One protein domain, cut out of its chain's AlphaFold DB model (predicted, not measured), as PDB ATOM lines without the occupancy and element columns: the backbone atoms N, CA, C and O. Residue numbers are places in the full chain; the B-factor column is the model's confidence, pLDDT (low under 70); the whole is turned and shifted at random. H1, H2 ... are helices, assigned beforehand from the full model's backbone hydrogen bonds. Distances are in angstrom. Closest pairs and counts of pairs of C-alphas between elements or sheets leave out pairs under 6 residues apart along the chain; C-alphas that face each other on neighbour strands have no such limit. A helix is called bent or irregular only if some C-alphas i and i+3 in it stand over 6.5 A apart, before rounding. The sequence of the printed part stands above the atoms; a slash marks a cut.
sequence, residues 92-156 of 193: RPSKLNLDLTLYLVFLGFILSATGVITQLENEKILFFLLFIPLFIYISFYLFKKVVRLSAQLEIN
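This is residues 92 to 156 of the 193 residues of the protein "Zinc ribbon domain-containing protein" of Elusimicrobia bacterium (UniProt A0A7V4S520). A narrow, open U of two long helices: H1 runs one way, the chain turns at one end, and H2 folds back beside it with hardly any contact between the two legs. H2 bends near the turn into a short arm H2a and a long arm H2b, and loose tails at residues 92 to 97 and 153 to 156 end both legs. The printed part has 65 residues, with H1 then H2 and no named strand, in the class all helix. It is only just extended, close to loose, with a radius of gyration of the C-alphas of 16.5 A, and is a rod spanning 55 by 21 by 9 A.

H1, residues 98 to 117, leads by a tight link of 4 residues to H2, residues 122 to 152. H2 was assigned as one helix by its hydrogen bonds but is bent: C-alphas 130 and 133 are 6.6 A apart. Its arms, H2a at residues 122 to 130 and H2b at residues 133 to 152, stand at a shallow tilt of 34 degrees, only just short of steep. H1 and H2a are close but not clearly touching; their closest C-alphas, of Ile 117 and Ile 125, are 7.0 A apart. They run opposite ways at a shallow tilt of 28 degrees. H1 and H2b are apart. Every O i to N i+4 pair is within hydrogen-bond range in H1 and H2b; in H2a 2 of 5 are, beside 4 of 6 O i to N i+3 pairs.

H1 begins at C-alpha 98 (142.855, 120.854, 142.021) and is 28.7 A long. H2a begins at C-alpha 122 (179.165, 127.143, 136.405) and is 14.3 A long. H2b, 29.1 A long, ends at C-alpha 152 (133.372, 122.188, 128.352).

The two C-alphas farthest apart, of Asn 122 and Asn 156, are 55.8 A apart. The printed part has no cut. Residues 92 to 98 and 152 to 156 have pLDDT under 70.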
ATOM      1  N   ARG A  92     129.379 115.853 146.842       41.03
ATOM      2  CA  ARG A  92     130.453 116.250 145.917       41.03
ATOM      3  C   ARG A  92     131.747 116.168 146.723       41.03
ATOM      4  O   ARG A  92     131.753 116.818 147.776       41.03
ATOM      5  N   PRO A  93     132.764 115.380 146.317       39.91
ATOM      6  CA  PRO A  93     134.044 115.421 147.001       39.91
ATOM      7  C   PRO A  93     134.398 116.899 147.082       39.91
ATOM      8  O   PRO A  93     134.442 117.592 146.062       39.91
ATOM      9  N   SER A  94     134.403 117.407 148.312       45.72
ATOM     10  CA  SER A  94     134.498 118.825 148.613       45.72
ATOM     11  C   SER A  94     135.779 119.284 147.973       45.72
ATOM     12  O   SER A  94     136.815 118.874 148.482       45.72
ATOM     13  N   LYS A  95     135.671 119.992 146.832       50.53
ATOM     14  CA  LYS A  95     136.776 120.524 146.024       50.53
ATOM     15  C   LYS A  95     138.079 119.838 146.418       50.53
ATOM     16  O   LYS A  95     138.816 120.389 147.230       50.53
ATOM     17  N   LEU A  96     138.305 118.598 145.966       47.69
ATOM     18  CA  LEU A  96     139.655 118.055 146.072       47.69
ATOM     19  C   LEU A  96     140.493 119.107 145.356       47.69
ATOM     20  O   LEU A  96     140.253 119.323 144.167       47.69
ATOM     21  N   ASN A  97     141.257 119.891 146.124       57.97
ATOM     22  CA  ASN A  97     141.783 121.165 145.662       57.97
ATOM     23  C   ASN A  97     142.660 120.828 144.465       57.97
ATOM     24  O   ASN A  97     143.770 120.322 144.627       57.97
ATOM     25  N   LEU A  98     142.123 121.037 143.264       67.00
ATOM     26  CA  LEU A  98     142.855 120.854 142.021       67.00
ATOM     27  C   LEU A  98     144.151 121.668 142.125       67.00
ATOM     28  O   LEU A  98     145.216 121.174 141.782       67.00
ATOM     29  N   ASP A  99     144.047 122.829 142.773       75.56
ATOM     30  CA  ASP A  99     145.133 123.701 143.196       75.56
ATOM     31  C   ASP A  99     146.202 122.982 144.030       75.56
ATOM     32  O   ASP A  99     147.381 123.155 143.758       75.56
ATOM     33  N   LEU A 100     145.836 122.127 144.993       76.31
ATOM     34  CA  LEU A 100     146.799 121.400 145.832       76.31
ATOM     35  C   LEU A 100     147.530 120.311 145.045       76.31
ATOM     36  O   LEU A 100     148.738 120.158 145.184       76.31
ATOM     37  N   THR A 101     146.816 119.567 144.198       78.38
ATOM     38  CA  THR A 101     147.451 118.518 143.381       78.38
ATOM     39  C   THR A 101     148.406 119.147 142.368       78.38
ATOM     40  O   THR A 101     149.530 118.684 142.198       78.38
ATOM     41  N   LEU A 102     147.988 120.254 141.748       78.00
ATOM     42  CA  LEU A 102     148.821 121.016 140.824       78.00
ATOM     43  C   LEU A 102     150.032 121.639 141.533       78.00
ATOM     44  O   LEU A 102     151.140 121.599 141.006       78.00
ATOM     45  N   TYR A 103     149.829 122.161 142.743       79.62
ATOM     46  CA  TYR A 103     150.888 122.717 143.579       79.62
ATOM     47  C   TYR A 103     151.935 121.662 143.939       79.62
ATOM     48  O   TYR A 103     153.126 121.927 143.821       79.62
ATOM     49  N   LEU A 104     151.514 120.449 144.302       79.19
ATOM     50  CA  LEU A 104     152.426 119.345 144.614       79.19
ATOM     51  C   LEU A 104     153.234 118.892 143.392       79.19
ATOM     52  O   LEU A 104     154.429 118.626 143.518       79.19
ATOM     53  N   VAL A 105     152.619 118.856 142.206       83.44
ATOM     54  CA  VAL A 105     153.334 118.569 140.949       83.44
ATOM     55  C   VAL A 105     154.362 119.662 140.649       83.44
ATOM     56  O   VAL A 105     155.500 119.359 140.294       83.44
ATOM     57  N   PHE A 106     153.992 120.929 140.844       83.50
ATOM     58  CA  PHE A 106     154.894 122.060 140.636       83.50
ATOM     59  C   PHE A 106     156.064 122.055 141.631       83.50
ATOM     60  O   PHE A 106     157.213 122.258 141.243       83.50
ATOM     61  N   LEU A 107     155.788 121.746 142.900       82.50
ATOM     62  CA  LEU A 107     156.793 121.613 143.951       82.50
ATOM     63  C   LEU A 107     157.780 120.481 143.635       82.50
ATOM     64  O   LEU A 107     158.989 120.679 143.727       82.50
ATOM     65  N   GLY A 108     157.278 119.320 143.200       84.25
ATOM     66  CA  GLY A 108     158.118 118.204 142.761       84.25
ATOM     67  C   GLY A 108     159.018 118.583 141.584       84.25
ATOM     68  O   GLY A 108     160.194 118.218 141.562       84.25
ATOM     69  N   PHE A 109     158.508 119.389 140.649       85.06
ATOM     70  CA  PHE A 109     159.300 119.877 139.524       85.06
ATOM     71  C   PHE A 109     160.426 120.819 139.977       85.06
ATOM     72  O   PHE A 109     161.575 120.624 139.577       85.06
ATOM     73  N   ILE A 110     160.141 121.777 140.868       84.75
ATOM     74  CA  ILE A 110     161.159 122.685 141.432       84.75
ATOM     75  C   ILE A 110     162.233 121.914 142.208       84.75
ATOM     76  O   ILE A 110     163.423 122.191 142.051       84.75
ATOM     77  N   LEU A 111     161.841 120.924 143.011       79.12
ATOM     78  CA  LEU A 111     162.791 120.088 143.751       79.12
ATOM     79  C   LEU A 111     163.681 119.268 142.805       79.12
ATOM     80  O   LEU A 111     164.884 119.165 143.026       79.12
ATOM     81  N   SER A 112     163.122 118.753 141.707       83.19
ATOM     82  CA  SER A 112     163.922 118.050 140.697       83.19
ATOM     83  C   SER A 112     164.897 118.989 139.972       83.19
ATOM     84  O   SER A 112     166.067 118.655 139.805       83.19
ATOM     85  N   ALA A 113     164.450 120.199 139.616       80.81
ATOM     86  CA  ALA A 113     165.274 121.194 138.938       80.81
ATOM     87  C   ALA A 113     166.416 121.699 139.831       80.81
ATOM     88  O   ALA A 113     167.548 121.822 139.374       80.81
ATOM     89  N   THR A 114     166.146 121.941 141.116       79.62
ATOM     90  CA  THR A 114     167.175 122.367 142.079       79.62
ATOM     91  C   THR A 114     168.237 121.292 142.301       79.62
ATOM     92  O   THR A 114     169.419 121.626 142.323       79.62
ATOM     93  N   GLY A 115     167.858 120.009 142.355       80.50
ATOM     94  CA  GLY A 115     168.818 118.901 142.411       80.50
ATOM     95  C   GLY A 115     169.773 118.877 141.211       80.50
ATOM     96  O   GLY A 115     170.986 118.771 141.389       80.50
ATOM     97  N   VAL A 116     169.249 119.077 139.998       80.88
ATOM     98  CA  VAL A 116     170.061 119.128 138.767       80.88
ATOM     99  C   VAL A 116     171.000 120.341 138.752       80.88
ATOM    100  O   VAL A 116     172.153 120.215 138.349       80.88
ATOM    101  N   ILE A 117     170.552 121.499 139.250       80.12
ATOM    102  CA  ILE A 117     171.373 122.721 139.312       80.12
ATOM    103  C   ILE A 117     172.609 122.525 140.201       80.12
ATOM    104  O   ILE A 117     173.676 123.028 139.863       80.12
ATOM    105  N   THR A 118     172.509 121.752 141.287       79.00
ATOM    106  CA  THR A 118     173.659 121.516 142.185       79.00
ATOM    107  C   THR A 118     174.771 120.650 141.585       79.00
ATOM    108  O   THR A 118     175.882 120.655 142.108       79.00
ATOM    109  N   GLN A 119     174.503 119.927 140.494       85.19
ATOM    110  CA  GLN A 119     175.488 119.078 139.811       85.19
ATOM    111  C   GLN A 119     176.087 119.727 138.555       85.19
ATOM    112  O   GLN A 119     176.966 119.141 137.923       85.19
ATOM    113  N   LEU A 120     175.616 120.913 138.166       85.50
ATOM    114  CA  LEU A 120     176.061 121.581 136.948       85.50
ATOM    115  C   LEU A 120     177.254 122.501 137.228       85.50
ATOM    116  O   LEU A 120     177.217 123.347 138.114       85.50
ATOM    117  N   GLU A 121     178.303 122.355 136.420       88.19
ATOM    118  CA  GLU A 121     179.425 123.294 136.365       88.19
ATOM    119  C   GLU A 121     178.930 124.700 135.979       88.19
ATOM    120  O   GLU A 121     177.974 124.839 135.208       88.19
ATOM    121  N   ASN A 122     179.604 125.741 136.486       85.56
ATOM    122  CA  ASN A 122     179.165 127.143 136.405       85.56
ATOM    123  C   ASN A 122     178.747 127.610 134.996       85.56
ATOM    124  O   ASN A 122     177.824 128.411 134.867       85.56
ATOM    125  N   GLU A 123     179.368 127.093 133.935       87.06
ATOM    126  CA  GLU A 123     179.067 127.496 132.554       87.06
ATOM    127  C   GLU A 123     177.693 127.011 132.058       87.06
ATOM    128  O   GLU A 123     177.068 127.652 131.212       87.06
ATOM    129  N   LYS A 124     177.160 125.918 132.617       85.31
ATOM    130  CA  LYS A 124     175.875 125.331 132.189       85.31
ATOM    131  C   LYS A 124     174.665 125.951 132.896       85.31
ATOM    132  O   LYS A 124     173.534 125.796 132.432       85.31
ATOM    133  N   ILE A 125     174.891 126.697 133.981       86.12
ATOM    134  CA  ILE A 125     173.834 127.379 134.745       86.12
ATOM    135  C   ILE A 125     173.150 128.449 133.885       86.12
ATOM    136  O   ILE A 125     171.922 128.567 133.898       86.12
ATOM    137  N   LEU A 126     173.925 129.189 133.085       83.56
ATOM    138  CA  LEU A 126     173.400 130.262 132.237       83.56
ATOM    139  C   LEU A 126     172.432 129.729 131.169       83.56
ATOM    140  O   LEU A 126     171.405 130.347 130.895       83.56
ATOM    141  N   PHE A 127     172.725 128.549 130.614       82.12
ATOM    142  CA  PHE A 127     171.851 127.885 129.650       82.12
ATOM    143  C   PHE A 127     170.514 127.510 130.297       82.12
ATOM    144  O   PHE A 127     169.463 127.831 129.754       82.12
ATOM    145  N   PHE A 128     170.529 126.931 131.501       82.06
ATOM    146  CA  PHE A 128     169.304 126.571 132.225       82.06
ATOM    147  C   PHE A 128     168.425 127.777 132.568       82.06
ATOM    148  O   PHE A 128     167.200 127.694 132.436       82.06
ATOM    149  N   LEU A 129     169.026 128.908 132.947       85.19
ATOM    150  CA  LEU A 129     168.290 130.141 133.244       85.19
ATOM    151  C   LEU A 129     167.466 130.645 132.046       85.19
ATOM    152  O   LEU A 129     166.405 131.235 132.252       85.19
ATOM    153  N   LEU A 130     167.887 130.358 130.809       87.75
ATOM    154  CA  LEU A 130     167.135 130.713 129.599       87.75
ATOM    155  C   LEU A 130     165.897 129.828 129.373       87.75
ATOM    156  O   LEU A 130     164.909 130.295 128.805       87.75
ATOM    157  N   PHE A 131     165.898 128.577 129.846       83.44
ATOM    158  CA  PHE A 131     164.768 127.654 129.659       83.44
ATOM    159  C   PHE A 131     163.676 127.795 130.718       83.44
ATOM    160  O   PHE A 131     162.521 127.473 130.436       83.44
ATOM    161  N   ILE A 132     163.995 128.306 131.911       85.31
ATOM    162  CA  ILE A 132     163.014 128.536 132.984       85.31
ATOM    163  C   ILE A 132     161.807 129.371 132.511       85.31
ATOM    164  O   ILE A 132     160.676 128.903 132.675       85.31
ATOM    165  N   PRO A 133     161.975 130.560 131.895       86.94
ATOM    166  CA  PRO A 133     160.831 131.354 131.447       86.94
ATOM    167  C   PRO A 133     160.020 130.649 130.353       86.94
ATOM    168  O   PRO A 133     158.788 130.706 130.374       86.94
ATOM    169  N   LEU A 134     160.681 129.925 129.441       86.81
ATOM    170  CA  LEU A 134     160.006 129.144 128.403       86.81
ATOM    171  C   LEU A 134     159.162 128.018 129.016       86.81
ATOM    172  O   LEU A 134     158.010 127.815 128.630       86.81
ATOM    173  N   PHE A 135     159.699 127.323 130.017       84.56
ATOM    174  CA  PHE A 135     159.001 126.246 130.709       84.56
ATOM    175  C   PHE A 135     157.790 126.755 131.504       84.56
ATOM    176  O   PHE A 135     156.709 126.157 131.442       84.56
ATOM    177  N   ILE A 136     157.939 127.883 132.207       86.06
ATOM    178  CA  ILE A 136     156.833 128.547 132.916       86.06
ATOM    179  C   ILE A 136     155.735 128.940 131.920       86.06
ATOM    180  O   ILE A 136     154.557 128.664 132.161       86.06
ATOM    181  N   TYR A 137     156.113 129.523 130.780       91.44
ATOM    182  CA  TYR A 137     155.176 129.905 129.727       91.44
ATOM    183  C   TYR A 137     154.396 128.702 129.177       91.44
ATOM    184  O   TYR A 137     153.162 128.737 129.126       91.44
ATOM    185  N   ILE A 138     155.088 127.612 128.822       85.75
ATOM    186  CA  ILE A 138     154.465 126.381 128.309       85.75
ATOM    187  C   ILE A 138     153.530 125.772 129.360       85.75
ATOM    188  O   ILE A 138     152.392 125.418 129.044       85.75
ATOM    189  N   SER A 139     153.968 125.707 130.618       84.31
ATOM    190  CA  SER A 139     153.162 125.178 131.723       84.31
ATOM    191  C   SER A 139     151.871 125.977 131.909       84.31
ATOM    192  O   SER A 139     150.784 125.399 132.001       84.31
ATOM    193  N   PHE A 140     151.957 127.310 131.882       86.06
ATOM    194  CA  PHE A 140     150.791 128.187 131.997       86.06
ATOM    195  C   PHE A 140     149.845 128.059 130.794       86.06
ATOM    196  O   PHE A 140     148.619 128.017 130.953       86.06
ATOM    197  N   TYR A 141     150.397 127.943 129.583       90.25
ATOM    198  CA  TYR A 141     149.625 127.715 128.362       90.25
ATOM    199  C   TYR A 141     148.837 126.397 128.424       90.25
ATOM    200  O   TYR A 141     147.625 126.380 128.166       90.25
ATOM    201  N   LEU A 142     149.499 125.304 128.815       85.00
ATOM    202  CA  LEU A 142     148.871 123.992 128.972       85.00
ATOM    203  C   LEU A 142     147.792 124.022 130.053       85.00
ATOM    204  O   LEU A 142     146.679 123.549 129.813       85.00
ATOM    205  N   PHE A 143     148.072 124.652 131.194       83.69
ATOM    206  CA  PHE A 143     147.101 124.812 132.271       83.69
ATOM    207  C   PHE A 143     145.828 125.520 131.790       83.69
ATOM    208  O   PHE A 143     144.720 125.005 131.951       83.69
ATOM    209  N   LYS A 144     145.970 126.656 131.094       83.81
ATOM    210  CA  LYS A 144     144.831 127.411 130.546       83.81
ATOM    211  C   LYS A 144     144.003 126.575 129.561       83.81
ATOM    212  O   LYS A 144     142.777 126.709 129.512       83.81
ATOM    213  N   LYS A 145     144.654 125.699 128.787       85.69
ATOM    214  CA  LYS A 145     143.987 124.780 127.852       85.69
ATOM    215  C   LYS A 145     143.226 123.672 128.588       85.69
ATOM    216  O   LYS A 145     142.070 123.423 128.247       85.69
ATOM    217  N   VAL A 146     143.821 123.068 129.620       82.81
ATOM    218  CA  VAL A 146     143.172 122.037 130.455       82.81
ATOM    219  C   VAL A 146     141.949 122.604 131.176       82.81
ATOM    220  O   VAL A 146     140.878 122.003 131.116       82.81
ATOM    221  N   VAL A 147     142.063 123.794 131.772       82.94
ATOM    222  CA  VAL A 147     140.932 124.459 132.441       82.94
ATOM    223  C   VAL A 147     139.778 124.690 131.460       82.94
ATOM    224  O   VAL A 147     138.639 124.333 131.762       82.94
ATOM    225  N   ARG A 148     140.054 125.187 130.244       77.81
ATOM    226  CA  ARG A 148     139.017 125.355 129.207       77.81
ATOM    227  C   ARG A 148     138.338 124.043 128.814       77.81
ATOM    228  O   ARG A 148     137.127 124.034 128.625       77.81
ATOM    229  N   LEU A 149     139.095 122.955 128.690       76.12
ATOM    230  CA  LEU A 149     138.539 121.643 128.348       76.12
ATOM    231  C   LEU A 149     137.674 121.084 129.481       76.12
ATOM    232  O   LEU A 149     136.602 120.547 129.216       76.12
ATOM    233  N   SER A 150     138.095 121.274 130.733       73.19
ATOM    234  CA  SER A 150     137.307 120.860 131.897       73.19
ATOM    235  C   SER A 150     135.976 121.616 132.003       73.19
ATOM    236  O   SER A 150     134.953 121.000 132.281       73.19
ATOM    237  N   ALA A 151     135.953 122.913 131.666       71.19
ATOM    238  CA  ALA A 151     134.730 123.716 131.636       71.19
ATOM    239  C   ALA A 151     133.742 123.278 130.536       71.19
ATOM    240  O   ALA A 151     132.535 123.420 130.695       71.19
ATOM    241  N   GLN A 152     134.229 122.715 129.425       64.88
ATOM    242  CA  GLN A 152     133.372 122.188 128.352       64.88
ATOM    243  C   GLN A 152     132.809 120.791 128.648       64.88
ATOM    244  O   GLN A 152     131.922 120.330 127.933       64.88
ATOM    245  N   LEU A 153     133.328 120.112 129.674       54.88
ATOM    246  CA  LEU A 153     132.890 118.781 130.093       54.88
ATOM    247  C   LEU A 153     131.818 118.819 131.190       54.88
ATOM    248  O   LEU A 153     131.424 117.758 131.672       54.88
ATOM    249  N   GLU A 154     131.298 119.993 131.567       48.91
ATOM    250  CA  GLU A 154     130.072 120.052 132.364       48.91
ATOM    251  C   GLU A 154     128.910 119.472 131.546       48.91
ATOM    252  O   GLU A 154     128.371 120.065 130.612       48.91
ATOM    253  N   ILE A 155     128.585 118.227 131.889       49.12
ATOM    254  CA  ILE A 155     127.540 117.412 131.293       49.12
ATOM    255  C   ILE A 155     126.207 118.142 131.477       49.12
ATOM    256  O   ILE A 155     125.626 118.140 132.562       49.12
ATOM    257  N   ASN A 156     125.698 118.728 130.391       44.75
ATOM    258  CA  ASN A 156     124.318 119.197 130.270       44.75
ATOM    259  C   ASN A 156     123.357 117.994 130.260       44.75
ATOM    260  O   ASN A 156     122.766 117.643 129.239       44.75
TER     261      ASN A 156